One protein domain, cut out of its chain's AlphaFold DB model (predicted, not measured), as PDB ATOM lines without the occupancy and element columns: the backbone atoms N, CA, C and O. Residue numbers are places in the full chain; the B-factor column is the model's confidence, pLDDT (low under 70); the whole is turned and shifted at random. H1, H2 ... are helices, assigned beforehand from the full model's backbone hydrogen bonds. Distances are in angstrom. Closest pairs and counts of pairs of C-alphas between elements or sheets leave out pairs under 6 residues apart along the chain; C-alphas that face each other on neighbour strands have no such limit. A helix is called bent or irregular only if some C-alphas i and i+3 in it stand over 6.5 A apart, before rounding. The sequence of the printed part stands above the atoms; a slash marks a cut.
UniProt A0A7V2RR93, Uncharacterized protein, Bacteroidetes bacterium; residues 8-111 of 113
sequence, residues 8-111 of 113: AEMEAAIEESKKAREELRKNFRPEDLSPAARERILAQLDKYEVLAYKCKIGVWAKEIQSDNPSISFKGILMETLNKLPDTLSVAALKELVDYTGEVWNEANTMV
ATOM      1  N   ALA A   8     -56.122 -22.794 -42.771       72.38
ATOM      2  CA  ALA A   8     -57.166 -23.671 -43.292       72.38
ATOM      3  C   ALA A   8     -56.648 -24.601 -44.402       72.38
ATOM      4  O   ALA A   8     -56.971 -25.784 -44.408       72.38
ATOM      5  N   GLU A   9     -55.806 -24.100 -45.312       69.12
ATOM      6  CA  GLU A   9     -55.178 -24.922 -46.357       69.12
ATOM      7  C   GLU A   9     -54.195 -25.943 -45.766       69.12
ATOM      8  O   GLU A   9     -54.130 -27.082 -46.227       69.12
ATOM      9  N   MET A  10     -53.457 -25.565 -44.718       72.94
ATOM     10  CA  MET A  10     -52.571 -26.476 -43.993       72.94
ATOM     11  C   MET A  10     -53.362 -27.562 -43.251       72.94
ATOM     12  O   MET A  10     -53.028 -28.740 -43.357       72.94
ATOM     13  N   GLU A  11     -54.411 -27.192 -42.514       74.38
ATOM     14  CA  GLU A  11     -55.275 -28.139 -41.801       74.38
ATOM     15  C   GLU A  11     -55.975 -29.095 -42.773       74.38
ATOM     16  O   GLU A  11     -55.994 -30.300 -42.525       74.38
ATOM     17  N   ALA A  12     -56.457 -28.587 -43.912       74.56
ATOM     18  CA  ALA A  12     -57.034 -29.404 -44.973       74.56
ATOM     19  C   ALA A  12     -56.018 -30.410 -45.536       74.56
ATOM     20  O   ALA A  12     -56.335 -31.592 -45.635       74.56
ATOM     21  N   ALA A  13     -54.784 -29.980 -45.821       70.75
ATOM     22  CA  ALA A  13     -53.730 -30.865 -46.319       70.75
ATOM     23  C   ALA A  13     -53.324 -31.941 -45.294       70.75
ATOM     24  O   ALA A  13     -53.073 -33.094 -45.650       70.75
ATOM     25  N   ILE A  14     -53.280 -31.590 -44.004       73.62
ATOM     26  CA  ILE A  14     -53.013 -32.547 -42.923       73.62
ATOM     27  C   ILE A  14     -54.148 -33.568 -42.818       73.62
ATOM     28  O   ILE A  14     -53.893 -34.760 -42.644       73.62
ATOM     29  N   GLU A  15     -55.395 -33.118 -42.909       80.38
ATOM     30  CA  GLU A  15     -56.560 -33.991 -42.794       80.38
ATOM     31  C   GLU A  15     -56.720 -34.904 -44.016       80.38
ATOM     32  O   GLU A  15     -57.022 -36.087 -43.872       80.38
ATOM     33  N   GLU A  16     -56.433 -34.398 -45.215       75.94
ATOM     34  CA  GLU A  16     -56.372 -35.191 -46.444       75.94
ATOM     35  C   GLU A  16     -55.271 -36.259 -46.367       75.94
ATOM     36  O   GLU A  16     -55.519 -37.423 -46.675       75.94
ATOM     37  N   SER A  17     -54.093 -35.908 -45.841       72.69
ATOM     38  CA  SER A  17     -52.999 -36.858 -45.593       72.69
ATOM     39  C   SER A  17     -53.401 -37.974 -44.617       72.69
ATOM     40  O   SER A  17     -53.145 -39.155 -44.868       72.69
ATOM     41  N   LYS A  18     -54.106 -37.640 -43.525       75.25
ATOM     42  CA  LYS A  18     -54.630 -38.648 -42.587       75.25
ATOM     43  C   LYS A  18     -55.649 -39.573 -43.242       75.25
ATOM     44  O   LYS A  18     -55.556 -40.784 -43.056       75.25
ATOM     45  N   LYS A  19     -56.600 -39.024 -44.008       78.38
ATOM     46  CA  LYS A  19     -57.609 -39.818 -44.724       78.38
ATOM     47  C   LYS A  19     -56.954 -40.762 -45.721       78.38
ATOM     48  O   LYS A  19     -57.221 -41.958 -45.669       78.38
ATOM     49  N   ALA A  20     -56.020 -40.262 -46.530       72.31
ATOM     50  CA  ALA A  20     -55.248 -41.082 -47.458       72.31
ATOM     51  C   ALA A  20     -54.498 -42.210 -46.729       72.31
ATOM     52  O   ALA A  20     -54.447 -43.340 -47.211       72.31
ATOM     53  N   ARG A  21     -53.962 -41.952 -45.528       73.50
ATOM     54  CA  ARG A  21     -53.321 -42.984 -44.701       73.50
ATOM     55  C   ARG A  21     -54.304 -44.022 -44.165       73.50
ATOM     56  O   ARG A  21     -53.983 -45.209 -44.159       73.50
ATOM     57  N   GLU A  22     -55.464 -43.602 -43.671       76.81
ATOM     58  CA  GLU A  22     -56.501 -44.529 -43.210       76.81
ATOM     59  C   GLU A  22     -57.025 -45.396 -44.351       76.81
ATOM     60  O   GLU A  22     -57.201 -46.598 -44.169       76.81
ATOM     61  N   GLU A  23     -57.233 -44.812 -45.529       76.62
ATOM     62  CA  GLU A  23     -57.618 -45.541 -46.735       76.62
ATOM     63  C   GLU A  23     -56.529 -46.514 -47.172       76.62
ATOM     64  O   GLU A  23     -56.831 -47.677 -47.443       76.62
ATOM     65  N   LEU A  24     -55.262 -46.087 -47.160       72.69
ATOM     66  CA  LEU A  24     -54.133 -46.977 -47.405       72.69
ATOM     67  C   LEU A  24     -54.140 -48.131 -46.407       72.69
ATOM     68  O   LEU A  24     -54.093 -49.265 -46.847       72.69
ATOM     69  N   ARG A  25     -54.290 -47.888 -45.099       70.62
ATOM     70  CA  ARG A  25     -54.344 -48.947 -44.069       70.62
ATOM     71  C   ARG A  25     -55.540 -49.888 -44.212       70.62
ATOM     72  O   ARG A  25     -55.394 -51.069 -43.929       70.62
ATOM     73  N   LYS A  26     -56.710 -49.381 -44.617       73.00
ATOM     74  CA  LYS A  26     -57.930 -50.186 -44.813       73.00
ATOM     75  C   LYS A  26     -57.837 -51.074 -46.053       73.00
ATOM     76  O   LYS A  26     -58.287 -52.214 -46.018       73.00
ATOM     77  N   ASN A  27     -57.263 -50.547 -47.132       70.69
ATOM     78  CA  ASN A  27     -57.159 -51.241 -48.414       70.69
ATOM     79  C   ASN A  27     -55.852 -52.037 -48.556       70.69
ATOM     80  O   ASN A  27     -55.744 -52.885 -49.439       70.69
ATOM     81  N   PHE A  28     -54.867 -51.799 -47.687       68.06
ATOM     82  CA  PHE A  28     -53.668 -52.620 -47.590       68.06
ATOM     83  C   PHE A  28     -53.917 -53.870 -46.773       68.06
ATOM     84  O   PHE A  28     -54.137 -53.805 -45.565       68.06
ATOM     85  N   ARG A  29     -53.703 -55.019 -47.404       68.62
ATOM     86  CA  ARG A  29     -53.402 -56.252 -46.690       68.62
ATOM     87  C   ARG A  29     -51.881 -56.392 -46.643       68.62
ATOM     88  O   ARG A  29     -51.260 -56.566 -47.689       68.62
ATOM     89  N   PRO A  30     -51.244 -56.292 -45.461       61.47
ATOM     90  CA  PRO A  30     -49.786 -56.396 -45.327       61.47
ATOM     91  C   PRO A  30     -49.201 -57.709 -45.870       61.47
ATOM     92  O   PRO A  30     -48.003 -57.791 -46.121       61.47
ATOM     93  N   GLU A  31     -50.056 -58.716 -46.006       69.81
ATOM     94  CA  GLU A  31     -49.797 -60.071 -46.478       69.81
ATOM     95  C   GLU A  31     -49.708 -60.194 -48.011       69.81
ATOM     96  O   GLU A  31     -49.087 -61.136 -48.496       69.81
ATOM     97  N   ASP A  32     -50.185 -59.200 -48.769       76.75
ATOM     98  CA  ASP A  32     -50.087 -59.170 -50.241       76.75
ATOM     99  C   ASP A  32     -48.768 -58.544 -50.746       76.75
ATOM    100  O   ASP A  32     -48.556 -58.371 -51.949       76.75
ATOM    101  N   LEU A  33     -47.860 -58.176 -49.839       73.75
ATOM    102  CA  LEU A  33     -46.631 -57.458 -50.161       73.75
ATOM    103  C   LEU A  33     -45.375 -58.199 -49.742       73.75
ATOM    104  O   LEU A  33     -45.309 -58.847 -48.700       73.75
ATOM    105  N   SER A  34     -44.304 -57.962 -50.499       83.94
ATOM    106  CA  SER A  34     -42.972 -58.297 -50.017       83.94
ATOM    107  C   SER A  34     -42.614 -57.447 -48.785       83.94
ATOM    108  O   SER A  34     -43.006 -56.273 -48.708       83.94
ATOM    109  N   PRO A  35     -41.809 -57.979 -47.848       80.81
ATOM    110  CA  PRO A  35     -41.339 -57.228 -46.682       80.81
ATOM    111  C   PRO A  35     -40.732 -55.862 -47.047       80.81
ATOM    112  O   PRO A  35     -41.058 -54.852 -46.431       80.81
ATOM    113  N   ALA A  36     -39.956 -55.800 -48.135       82.44
ATOM    114  CA  ALA A  36     -39.337 -54.564 -48.617       82.44
ATOM    115  C   ALA A  36     -40.340 -53.538 -49.185       82.44
ATOM    116  O   ALA A  36     -40.088 -52.334 -49.171       82.44
ATOM    117  N   ALA A  37     -41.469 -53.980 -49.747       79.50
ATOM    118  CA  ALA A  37     -42.529 -53.072 -50.188       79.50
ATOM    119  C   ALA A  37     -43.312 -52.523 -48.986       79.50
ATOM    120  O   ALA A  37     -43.583 -51.324 -48.928       79.50
ATOM    121  N   ARG A  38     -43.592 -53.378 -47.996       76.69
ATOM    122  CA  ARG A  38     -44.239 -52.987 -46.740       76.69
ATOM    123  C   ARG A  38     -43.420 -51.943 -45.978       76.69
ATOM    124  O   ARG A  38     -43.971 -50.914 -45.598       76.69
ATOM    125  N   GLU A  39     -42.120 -52.168 -45.803       79.31
ATOM    126  CA  GLU A  39     -41.231 -51.214 -45.124       79.31
ATOM    127  C   GLU A  39     -41.171 -49.862 -45.836       79.31
ATOM    128  O   GLU A  39     -41.291 -48.824 -45.189       79.31
ATOM    129  N   ARG A  40     -41.056 -49.851 -47.171       80.88
ATOM    130  CA  ARG A  40     -41.032 -48.600 -47.949       80.88
ATOM    131  C   ARG A  40     -42.305 -47.780 -47.782       80.88
ATOM    132  O   ARG A  40     -42.236 -46.559 -47.693       80.88
ATOM    133  N   ILE A  41     -43.458 -48.439 -47.736       77.88
ATOM    134  CA  ILE A  41     -44.746 -47.755 -47.605       77.88
ATOM    135  C   ILE A  41     -44.925 -47.215 -46.192       77.88
ATOM    136  O   ILE A  41     -45.329 -46.066 -46.041       77.88
ATOM    137  N   LEU A  42     -44.550 -47.981 -45.166       75.38
ATOM    138  CA  LEU A  42     -44.544 -47.489 -43.786       75.38
ATOM    139  C   LEU A  42     -43.603 -46.290 -43.615       75.38
ATOM    140  O   LEU A  42     -44.024 -45.274 -43.074       75.38
ATOM    141  N   ALA A  43     -42.387 -46.351 -44.162       78.94
ATOM    142  CA  ALA A  43     -41.443 -45.235 -44.120       78.94
ATOM    143  C   ALA A  43     -41.986 -43.977 -44.822       78.94
ATOM    144  O   ALA A  43     -41.792 -42.854 -44.357       78.94
ATOM    145  N   GLN A  44     -42.696 -44.152 -45.938       79.94
ATOM    146  CA  GLN A  44     -43.307 -43.038 -46.652       79.94
ATOM    147  C   GLN A  44     -44.492 -42.442 -45.873       79.94
ATOM    148  O   GLN A  44     -44.644 -41.222 -45.837       79.94
ATOM    149  N   LEU A  45     -45.304 -43.279 -45.222       76.31
ATOM    150  CA  LEU A  45     -46.383 -42.830 -44.340       76.31
ATOM    151  C   LEU A  45     -45.843 -42.048 -43.136       76.31
ATOM    152  O   LEU A  45     -46.359 -40.970 -42.842       76.31
ATOM    153  N   ASP A  46     -44.777 -42.539 -42.501       80.88
ATOM    154  CA  ASP A  46     -44.090 -41.842 -41.408       80.88
ATOM    155  C   ASP A  46     -43.592 -40.467 -41.858       80.88
ATOM    156  O   ASP A  46     -43.814 -39.464 -41.180       80.88
ATOM    157  N   LYS A  47     -42.988 -40.384 -43.049       83.06
ATOM    158  CA  LYS A  47     -42.515 -39.116 -43.616       83.06
ATOM    159  C   LYS A  47     -43.642 -38.091 -43.767       83.06
ATOM    160  O   LYS A  47     -43.441 -36.913 -43.467       83.06
ATOM    161  N   TYR A  48     -44.820 -38.508 -44.230       78.25
ATOM    162  CA  TYR A  48     -45.961 -37.600 -44.364       78.25
ATOM    163  C   TYR A  48     -46.503 -37.135 -43.010       78.25
ATOM    164  O   TYR A  48     -46.857 -35.961 -42.878       78.25
ATOM    165  N   GLU A  49     -46.530 -38.004 -41.997       78.38
ATOM    166  CA  GLU A  49     -46.919 -37.592 -40.646       78.38
ATOM    167  C   GLU A  49     -45.923 -36.618 -40.029       78.38
ATOM    168  O   GLU A  49     -46.336 -35.605 -39.465       78.38
ATOM    169  N   VAL A  50     -44.623 -36.875 -40.177       86.25
ATOM    170  CA  VAL A  50     -43.590 -35.956 -39.696       86.25
ATOM    171  C   VAL A  50     -43.771 -34.580 -40.329       86.25
ATOM    172  O   VAL A  50     -43.808 -33.584 -39.615       86.25
ATOM    173  N   LEU A  51     -43.963 -34.501 -41.649       81.94
ATOM    174  CA  LEU A  51     -44.207 -33.224 -42.329       81.94
ATOM    175  C   LEU A  51     -45.462 -32.514 -41.797       81.94
ATOM    176  O   LEU A  51     -45.410 -31.318 -41.511       81.94
ATOM    177  N   ALA A  52     -46.563 -33.244 -41.604       79.88
ATOM    178  CA  ALA A  52     -47.800 -32.694 -41.052       79.88
ATOM    179  C   ALA A  52     -47.599 -32.105 -39.645       79.88
ATOM    180  O   ALA A  52     -48.068 -31.002 -39.351       79.88
ATOM    181  N   TYR A  53     -46.879 -32.814 -38.774       84.94
ATOM    182  CA  TYR A  53     -46.598 -32.341 -37.422       84.94
ATOM    183  C   TYR A  53     -45.568 -31.213 -37.390       84.94
ATOM    184  O   TYR A  53     -45.753 -30.281 -36.613       84.94
ATOM    185  N   LYS A  54     -44.561 -31.205 -38.273       86.62
ATOM    186  CA  LYS A  54     -43.656 -30.056 -38.441       86.62
ATOM    187  C   LYS A  54     -44.425 -28.790 -38.814       86.62
ATOM    188  O   LYS A  54     -44.209 -27.745 -38.207       86.62
ATOM    189  N   CYS A  55     -45.381 -28.886 -39.738       79.06
ATOM    190  CA  CYS A  55     -46.251 -27.762 -40.089       79.06
ATOM    191  C   CYS A  55     -47.054 -27.253 -38.880       79.06
ATOM    192  O   CYS A  55     -47.070 -26.048 -38.624       79.06
ATOM    193  N   LYS A  56     -47.648 -28.157 -38.085       78.25
ATOM    194  CA  LYS A  56     -48.323 -27.782 -36.830       78.25
ATOM    195  C   LYS A  56     -47.369 -27.099 -35.854       78.25
ATOM    196  O   LYS A  56     -47.666 -26.017 -35.371       78.25
ATOM    197  N   ILE A  57     -46.211 -27.689 -35.591       84.69
ATOM    198  CA  ILE A  57     -45.233 -27.144 -34.645       84.69
ATOM    199  C   ILE A  57     -44.759 -25.748 -35.086       84.69
ATOM    200  O   ILE A  57     -44.704 -24.839 -34.267       84.69
ATOM    201  N   GLY A  58     -44.460 -25.545 -36.372       77.69
ATOM    202  CA  GLY A  58     -43.906 -24.282 -36.870       77.69
ATOM    203  C   GLY A  58     -44.918 -23.136 -37.001       77.69
ATOM    204  O   GLY A  58     -44.594 -21.992 -36.673       77.69
ATOM    205  N   VAL A  59     -46.130 -23.422 -37.490       76.56
ATOM    206  CA  VAL A  59     -47.160 -22.400 -37.769       76.56
ATOM    207  C   VAL A  59     -48.134 -22.278 -36.604       76.56
ATOM    208  O   VAL A  59     -48.317 -21.196 -36.047       76.56
ATOM    209  N   TRP A  60     -48.716 -23.400 -36.183       75.75
ATOM    210  CA  TRP A  60     -49.794 -23.402 -35.199       75.75
ATOM    211  C   TRP A  60     -49.306 -22.976 -33.815       75.75
ATOM    212  O   TRP A  60     -50.026 -22.268 -33.122       75.75
ATOM    213  N   ALA A  61     -48.073 -23.316 -33.422       78.44
ATOM    214  CA  ALA A  61     -47.557 -22.896 -32.120       78.44
ATOM    215  C   ALA A  61     -47.452 -21.364 -31.988       78.44
ATOM    216  O   ALA A  61     -47.743 -20.815 -30.926       78.44
ATOM    217  N   LYS A  62     -47.078 -20.669 -33.073       77.56
ATOM    218  CA  LYS A  62     -46.986 -19.199 -33.113       77.56
ATOM    219  C   LYS A  62     -48.366 -18.544 -33.120       77.56
ATOM    220  O   LYS A  62     -48.568 -17.529 -32.456       77.56
ATOM    221  N   GLU A  63     -49.315 -19.138 -33.837       79.38
ATOM    222  CA  GLU A  63     -50.709 -18.686 -33.845       79.38
ATOM    223  C   GLU A  63     -51.369 -18.882 -32.474       79.38
ATOM    224  O   GLU A  63     -51.887 -17.921 -31.920       79.38
ATOM    225  N   ILE A  64     -51.258 -20.072 -31.865       76.56
ATOM    226  CA  ILE A  64     -51.793 -20.341 -30.519       76.56
ATOM    227  C   ILE A  64     -51.220 -19.352 -29.505       76.56
ATOM    228  O   ILE A  64     -51.969 -18.866 -28.661       76.56
ATOM    229  N   GLN A  65     -49.919 -19.049 -29.574       81.56
ATOM    230  CA  GLN A  65     -49.294 -18.090 -28.662       81.56
ATOM    231  C   GLN A  65     -49.847 -16.677 -28.864       81.56
ATOM    232  O   GLN A  65     -50.064 -15.960 -27.893       81.56
ATOM    233  N   SER A  66     -50.079 -16.284 -30.118       82.50
ATOM    234  CA  SER A  66     -50.632 -14.972 -30.458       82.50
ATOM    235  C   SER A  66     -52.083 -14.838 -29.981       82.50
ATOM    236  O   SER A  66     -52.452 -13.800 -29.436       82.50
ATOM    237  N   ASP A  67     -52.871 -15.908 -30.108       82.69
ATOM    238  CA  ASP A  67     -54.254 -15.984 -29.626       82.69
ATOM    239  C   ASP A  67     -54.335 -16.128 -28.090       82.69
ATOM    240  O   ASP A  67     -55.327 -15.735 -27.478       82.69
ATOM    241  N   ASN A  68     -53.298 -16.685 -27.452       81.12
ATOM    242  CA  ASN A  68     -53.235 -16.971 -26.014       81.12
ATOM    243  C   ASN A  68     -51.901 -16.494 -25.405       81.12
ATOM    244  O   ASN A  68     -51.082 -17.316 -24.982       81.12
ATOM    245  N   PRO A  69     -51.673 -15.174 -25.298       82.31
ATOM    246  CA  PRO A  69     -50.383 -14.615 -24.881       82.31
ATOM    247  C   PRO A  69     -49.966 -14.983 -23.447       82.31
ATOM    248  O   PRO A  69     -48.798 -14.852 -23.088       82.31
ATOM    249  N   SER A  70     -50.896 -15.472 -22.620       84.69
ATOM    250  CA  SER A  70     -50.618 -15.990 -21.275       84.69
ATOM    251  C   SER A  70     -49.982 -17.385 -21.264       84.69
ATOM    252  O   SER A  70     -49.453 -17.803 -20.234       84.69
ATOM    253  N   ILE A  71     -50.044 -18.130 -22.371       83.31
ATOM    254  CA  ILE A  71     -49.435 -19.455 -22.479       83.31
ATOM    255  C   ILE A  71     -48.013 -19.289 -23.012       83.31
ATOM    256  O   ILE A  71     -47.782 -18.732 -24.083       83.31
ATOM    257  N   SER A  72     -47.033 -19.804 -22.267       87.25
ATOM    258  CA  SER A  72     -45.647 -19.797 -22.738       87.25
ATOM    259  C   SER A  72     -45.507 -20.601 -24.036       87.25
ATOM    260  O   SER A  72     -46.057 -21.699 -24.151       87.25
ATOM    261  N   PHE A  73     -44.693 -20.112 -24.976       85.44
ATOM    262  CA  PHE A  73     -44.391 -20.826 -26.222       85.44
ATOM    263  C   PHE A  73     -43.896 -22.259 -25.961       85.44
ATOM    264  O   PHE A  73     -44.317 -23.202 -26.625       85.44
ATOM    265  N   LYS A  74     -43.091 -22.448 -24.904       87.31
ATOM    266  CA  LYS A  74     -42.611 -23.765 -24.459       87.31
ATOM    267  C   LYS A  74     -43.767 -24.702 -24.123       87.31
ATOM    268  O   LYS A  74     -43.735 -25.868 -24.500       87.31
ATOM    269  N   GLY A  75     -44.770 -24.195 -23.408       87.00
ATOM    270  CA  GLY A  75     -45.962 -24.952 -23.039       87.00
ATOM    271  C   GLY A  75     -46.728 -25.445 -24.265       87.00
ATOM    272  O   GLY A  75     -47.086 -26.617 -24.318       87.00
ATOM    273  N   ILE A  76     -46.881 -24.591 -25.279       86.31
ATOM    274  CA  ILE A  76     -47.570 -24.928 -26.536       86.31
ATOM    275  C   ILE A  76     -46.813 -26.018 -27.308       86.31
ATOM    276  O   ILE A  76     -47.414 -26.984 -27.790       86.31
ATOM    277  N   LEU A  77     -45.485 -25.902 -27.396       88.62
ATOM    278  CA  LEU A  77     -44.644 -26.914 -28.040       88.62
ATOM    279  C   LEU A  77     -44.743 -28.271 -27.323       88.62
ATOM    280  O   LEU A  77     -44.944 -29.297 -27.972       88.62
ATOM    281  N   MET A  78     -44.677 -28.280 -25.987       87.50
ATOM    282  CA  MET A  78     -44.813 -29.504 -25.188       87.50
ATOM    283  C   MET A  78     -46.199 -30.144 -25.329       87.50
ATOM    284  O   MET A  78     -46.305 -31.362 -25.456       87.50
ATOM    285  N   GLU A  79     -47.269 -29.347 -25.349       86.25
ATOM    286  CA  GLU A  79     -48.625 -29.851 -25.584       86.25
ATOM    287  C   GLU A  79     -48.760 -30.482 -26.976       86.25
ATOM    288  O   GLU A  79     -49.417 -31.512 -27.135       86.25
ATOM    289  N   THR A  80     -48.096 -29.904 -27.978       84.50
ATOM    290  CA  THR A  80     -48.079 -30.448 -29.341       84.50
ATOM    291  C   THR A  80     -47.365 -31.799 -29.393       84.50
ATOM    292  O   THR A  80     -47.893 -32.737 -29.991       84.50
ATOM    293  N   LEU A  81     -46.217 -31.932 -28.716       86.31
ATOM    294  CA  LEU A  81     -45.487 -33.201 -28.603       86.31
ATOM    295  C   LEU A  81     -46.294 -34.280 -27.861       86.31
ATOM    296  O   LEU A  81     -46.288 -35.440 -28.263       86.31
ATOM    297  N   ASN A  82     -47.052 -33.904 -26.828       87.25
ATOM    298  CA  ASN A  82     -47.905 -34.838 -26.082       87.25
ATOM    299  C   ASN A  82     -49.115 -35.348 -26.887       87.25
ATOM    300  O   ASN A  82     -49.741 -36.328 -26.493       87.25
ATOM    301  N   LYS A  83     -49.457 -34.692 -28.002       83.56
ATOM    302  CA  LYS A  83     -50.539 -35.090 -28.923       83.56
ATOM    303  C   LYS A  83     -50.025 -35.848 -30.154       83.56
ATOM    304  O   LYS A  83     -50.775 -36.029 -31.121       83.56
ATOM    305  N   LEU A  84     -48.750 -36.245 -30.163       83.88
ATOM    306  CA  LEU A  84     -48.211 -37.105 -31.212       83.88
ATOM    307  C   LEU A  84     -48.849 -38.504 -31.132       83.88
ATOM    308  O   LEU A  84     -49.112 -38.988 -30.032       83.88
ATOM    309  N   PRO A  85     -49.112 -39.161 -32.273       80.81
ATOM    310  CA  PRO A  85     -49.654 -40.503 -32.283       80.81
ATOM    311  C   PRO A  85     -48.580 -41.503 -31.847       80.81
ATOM    312  O   PRO A  85     -47.430 -41.437 -32.281       80.81
ATOM    313  N   ASP A  86     -48.990 -42.478 -31.046       79.69
ATOM    314  CA  ASP A  86     -48.174 -43.620 -30.621       79.69
ATOM    315  C   ASP A  86     -47.799 -44.558 -31.781       79.69
ATOM    316  O   ASP A  86     -46.879 -45.362 -31.667       79.69
ATOM    317  N   THR A  87     -48.475 -44.425 -32.925       75.06
ATOM    318  CA  THR A  87     -48.187 -45.193 -34.140       75.06
ATOM    319  C   THR A  87     -46.937 -44.737 -34.895       75.06
ATOM    320  O   THR A  87     -46.596 -45.369 -35.893       75.06
ATOM    321  N   LEU A  88     -46.300 -43.631 -34.493       79.44
ATOM    322  CA  LEU A  88     -45.078 -43.141 -35.136       79.44
ATOM    323  C   LEU A  88     -43.884 -44.041 -34.823       79.44
ATOM    324  O   LEU A  88     -43.699 -44.487 -33.690       79.44
ATOM    325  N   SER A  89     -43.009 -44.244 -35.810       82.25
ATOM    326  CA  SER A  89     -41.717 -44.873 -35.544       82.25
ATOM    327  C   SER A  89     -40.835 -44.008 -34.639       82.25
ATOM    328  O   SER A  89     -40.941 -42.781 -34.585       82.25
ATOM    329  N   VAL A  90     -39.882 -44.654 -33.963       87.38
ATOM    330  CA  VAL A  90     -38.884 -43.972 -33.120       87.38
ATOM    331  C   VAL A  90     -38.098 -42.919 -33.911       87.38
ATOM    332  O   VAL A  90     -37.785 -41.857 -33.378       87.38
ATOM    333  N   ALA A  91     -37.809 -43.185 -35.189       86.00
ATOM    334  CA  ALA A  91     -37.127 -42.234 -36.061       86.00
ATOM    335  C   ALA A  91     -37.973 -40.973 -36.300       86.00
ATOM    336  O   ALA A  91     -37.465 -39.863 -36.153       86.00
ATOM    337  N   ALA A  92     -39.268 -41.143 -36.589       85.88
ATOM    338  CA  ALA A  92     -40.201 -40.036 -36.770       85.88
ATOM    339  C   ALA A  92     -40.380 -39.207 -35.486       85.88
ATOM    340  O   ALA A  92     -40.369 -37.978 -35.534       85.88
ATOM    341  N   LEU A  93     -40.486 -39.870 -34.327       88.75
ATOM    342  CA  LEU A  93     -40.552 -39.196 -33.027       88.75
ATOM    343  C   LEU A  93     -39.300 -38.358 -32.763       88.75
ATOM    344  O   LEU A  93     -39.414 -37.191 -32.390       88.75
ATOM    345  N   LYS A  94     -38.110 -38.928 -32.992       92.12
ATOM    346  CA  LYS A  94     -36.845 -38.211 -32.817       92.12
ATOM    347  C   LYS A  94     -36.781 -36.970 -33.708       92.12
ATOM    348  O   LYS A  94     -36.475 -35.891 -33.215       92.12
ATOM    349  N   GLU A  95     -37.137 -37.101 -34.985       92.94
ATOM    350  CA  GLU A  95     -37.130 -35.978 -35.928       92.94
ATOM    351  C   GLU A  95     -38.074 -34.840 -35.499       92.94
ATOM    352  O   GLU A  95     -37.742 -33.663 -35.648       92.94
ATOM    353  N   LEU A  96     -39.244 -35.171 -34.948       91.00
ATOM    354  CA  LEU A  96     -40.202 -34.179 -34.453       91.00
ATOM    355  C   LEU A  96     -39.729 -33.484 -33.174       91.00
ATOM    356  O   LEU A  96     -39.944 -32.279 -33.020       91.00
ATOM    357  N   VAL A  97     -39.073 -34.215 -32.272       91.12
ATOM    358  CA  VAL A  97     -38.465 -33.642 -31.062       91.12
ATOM    359  C   VAL A  97     -37.318 -32.703 -31.432       91.12
ATOM    360  O   VAL A  97     -37.306 -31.563 -30.963       91.12
ATOM    361  N   ASP A  98     -36.412 -33.137 -32.311       93.19
ATOM    362  CA  ASP A  98     -35.281 -32.328 -32.781       93.19
ATOM    363  C   ASP A  98     -35.788 -31.027 -33.434       93.19
ATOM    364  O   ASP A  98     -35.385 -29.930 -33.041       93.19
ATOM    365  N   TYR A  99     -36.776 -31.126 -34.332       91.75
ATOM    366  CA  TYR A  99     -37.398 -29.963 -34.975       91.75
ATOM    367  C   TYR A  99     -38.100 -29.022 -33.985       91.75
ATOM    368  O   TYR A  99     -38.052 -27.801 -34.126       91.75
ATOM    369  N   THR A 100     -38.742 -29.565 -32.949       90.00
ATOM    370  CA  THR A 100     -39.346 -28.743 -31.890       90.00
ATOM    371  C   THR A 100     -38.281 -27.935 -31.145       90.00
ATOM    372  O   THR A 100     -38.510 -26.770 -30.812       90.00
ATOM    373  N   GLY A 101     -37.105 -28.528 -30.919       89.12
ATOM    374  CA  GLY A 101     -35.941 -27.842 -30.362       89.12
ATOM    375  C   GLY A 101     -35.435 -26.709 -31.259       89.12
ATOM    376  O   GLY A 101     -35.158 -25.620 -30.757       89.12
ATOM    377  N   GLU A 102     -35.376 -26.923 -32.575       91.19
ATOM    378  CA  GLU A 102     -35.016 -25.886 -33.556       91.19
ATOM    379  C   GLU A 102     -35.984 -24.697 -33.496       91.19
ATOM    380  O   GLU A 102     -35.553 -23.560 -33.306       91.19
ATOM    381  N   VAL A 103     -37.293 -24.960 -33.547       87.62
ATOM    382  CA  VAL A 103     -38.337 -23.921 -33.482       87.62
ATOM    383  C   VAL A 103     -38.286 -23.145 -32.160       87.62
ATOM    384  O   VAL A 103     -38.437 -21.921 -32.147       87.62
ATOM    385  N   TRP A 104     -38.046 -23.835 -31.040       88.50
ATOM    386  CA  TRP A 104     -37.833 -23.195 -29.742       88.50
ATOM    387  C   TRP A 104     -36.611 -22.271 -29.757       88.50
ATOM    388  O   TRP A 104     -36.693 -21.128 -29.301       88.50
ATOM    389  N   ASN A 105     -35.484 -22.747 -30.286       87.81
ATOM    390  CA  ASN A 105     -34.253 -21.970 -30.353       87.81
ATOM    391  C   ASN A 105     -34.423 -20.739 -31.247       87.81
ATOM    392  O   ASN A 105     -34.076 -19.642 -30.817       87.81
ATOM    393  N   GLU A 106     -35.013 -20.873 -32.436       85.62
ATOM    394  CA  GLU A 106     -35.297 -19.742 -33.332       85.62
ATOM    395  C   GLU A 106     -36.130 -18.658 -32.637       85.62
ATOM    396  O   GLU A 106     -35.784 -17.476 -32.685       85.62
ATOM    397  N   ALA A 107     -37.193 -19.062 -31.936       79.00
ATOM    398  CA  ALA A 107     -38.067 -18.137 -31.225       79.00
ATOM    399  C   ALA A 107     -37.344 -17.379 -30.101       79.00
ATOM    400  O   ALA A 107     -37.635 -16.208 -29.889       79.00
ATOM    401  N   ASN A 108     -36.395 -18.010 -29.403       76.69
ATOM    402  CA  ASN A 108     -35.643 -17.369 -28.317       76.69
ATOM    403  C   ASN A 108     -34.412 -16.590 -28.805       76.69
ATOM    404  O   ASN A 108     -34.022 -15.609 -28.179       76.69
ATOM    405  N   THR A 109     -33.811 -16.980 -29.929       69.88
ATOM    406  CA  THR A 109     -32.633 -16.288 -30.478       69.88
ATOM    407  C   THR A 109     -33.019 -14.931 -31.079       69.88
ATOM    408  O   THR A 109     -32.259 -13.978 -30.962       69.88
ATOM    409  N   MET A 110     -34.235 -14.794 -31.627       57.47
ATOM    410  CA  MET A 110     -34.771 -13.496 -32.075       57.47
ATOM    411  C   MET A 110     -35.139 -12.533 -30.932       57.47
ATOM    412  O   MET A 110     -35.412 -11.372 -31.199       57.47
ATOM    413  N   VAL A 111     -35.176 -12.990 -29.678       49.72
ATOM    414  CA  VAL A 111     -35.447 -12.130 -28.507       49.72
ATOM    415  C   VAL A 111     -34.147 -11.523 -27.952       49.72
ATOM    416  O   VAL A 111     -34.191 -10.585 -27.162       49.72
TER     417      VAL A 111
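AT A GLANCE: This is residues 8 to 111 of the 113 residues of an uncharacterized protein of Bacteroidetes bacterium (UniProt A0A7V2RR93). A long helix, H2, makes the axis of a rod; H1 folds back on one side of it, and H3 and H4 pack on it as an up-and-down bundle, each helix running against the one before. The printed part has 104 residues, 83 of them in four named helices in the order H1, H2, H3, H4 along the chain, with no named strand; its class is all helix, and the whole is loose, with a radius of gyration of the C-alphas of 16.0 A and spans of 53 by 26 by 19 A.

IN THESE COORDINATES: H1, residues 8 to 27, begins at C-alpha 8 (-57.166, -23.671, -43.292) and is 28.0 A long. H2, residues 35 to 67, is 46.5 A long, with a kink of 30 degrees near residue 61; it is neither bent nor irregular, but only just: C-alphas 58 and 61 are 6.1 A apart. H3 is residues 73 to 82, 14.4 A. H4, residues 90 to 109, 28.5 A, ends at C-alpha 109 (-32.633, -16.288, -30.478).

HOW THE PARTS SIT: H2, the hub, touches H1 with residues 45 to 55 alone, closest C-alphas Ile 14 and Ala 52, 5.5 A, a hairpin at a shallow tilt of 25 degrees. It touches H3, closest C-alphas Ala 61 and Ile 76, 5.9 A, and H4, Val 50 and Ala 92, 6.1 A. H3 and H4 touch at 7 degrees, a shallow tilt, opposite ways; their closest C-alphas, Leu 77 and Thr 100, are 6.8 A apart. H1 is apart from H3 and H4. Every O i to N i+4 pair is within hydrogen-bond range in H1, H3 and H4, and 27 of 29 in H2.

THE WHOLE: The C-alphas of Asp 32 and Val 111, the two farthest apart, are 53.8 A apart. The printed part has no cut and no long link. Residue 9, residues 28 to 31 and residues 109 to 111 have pLDDT under 70.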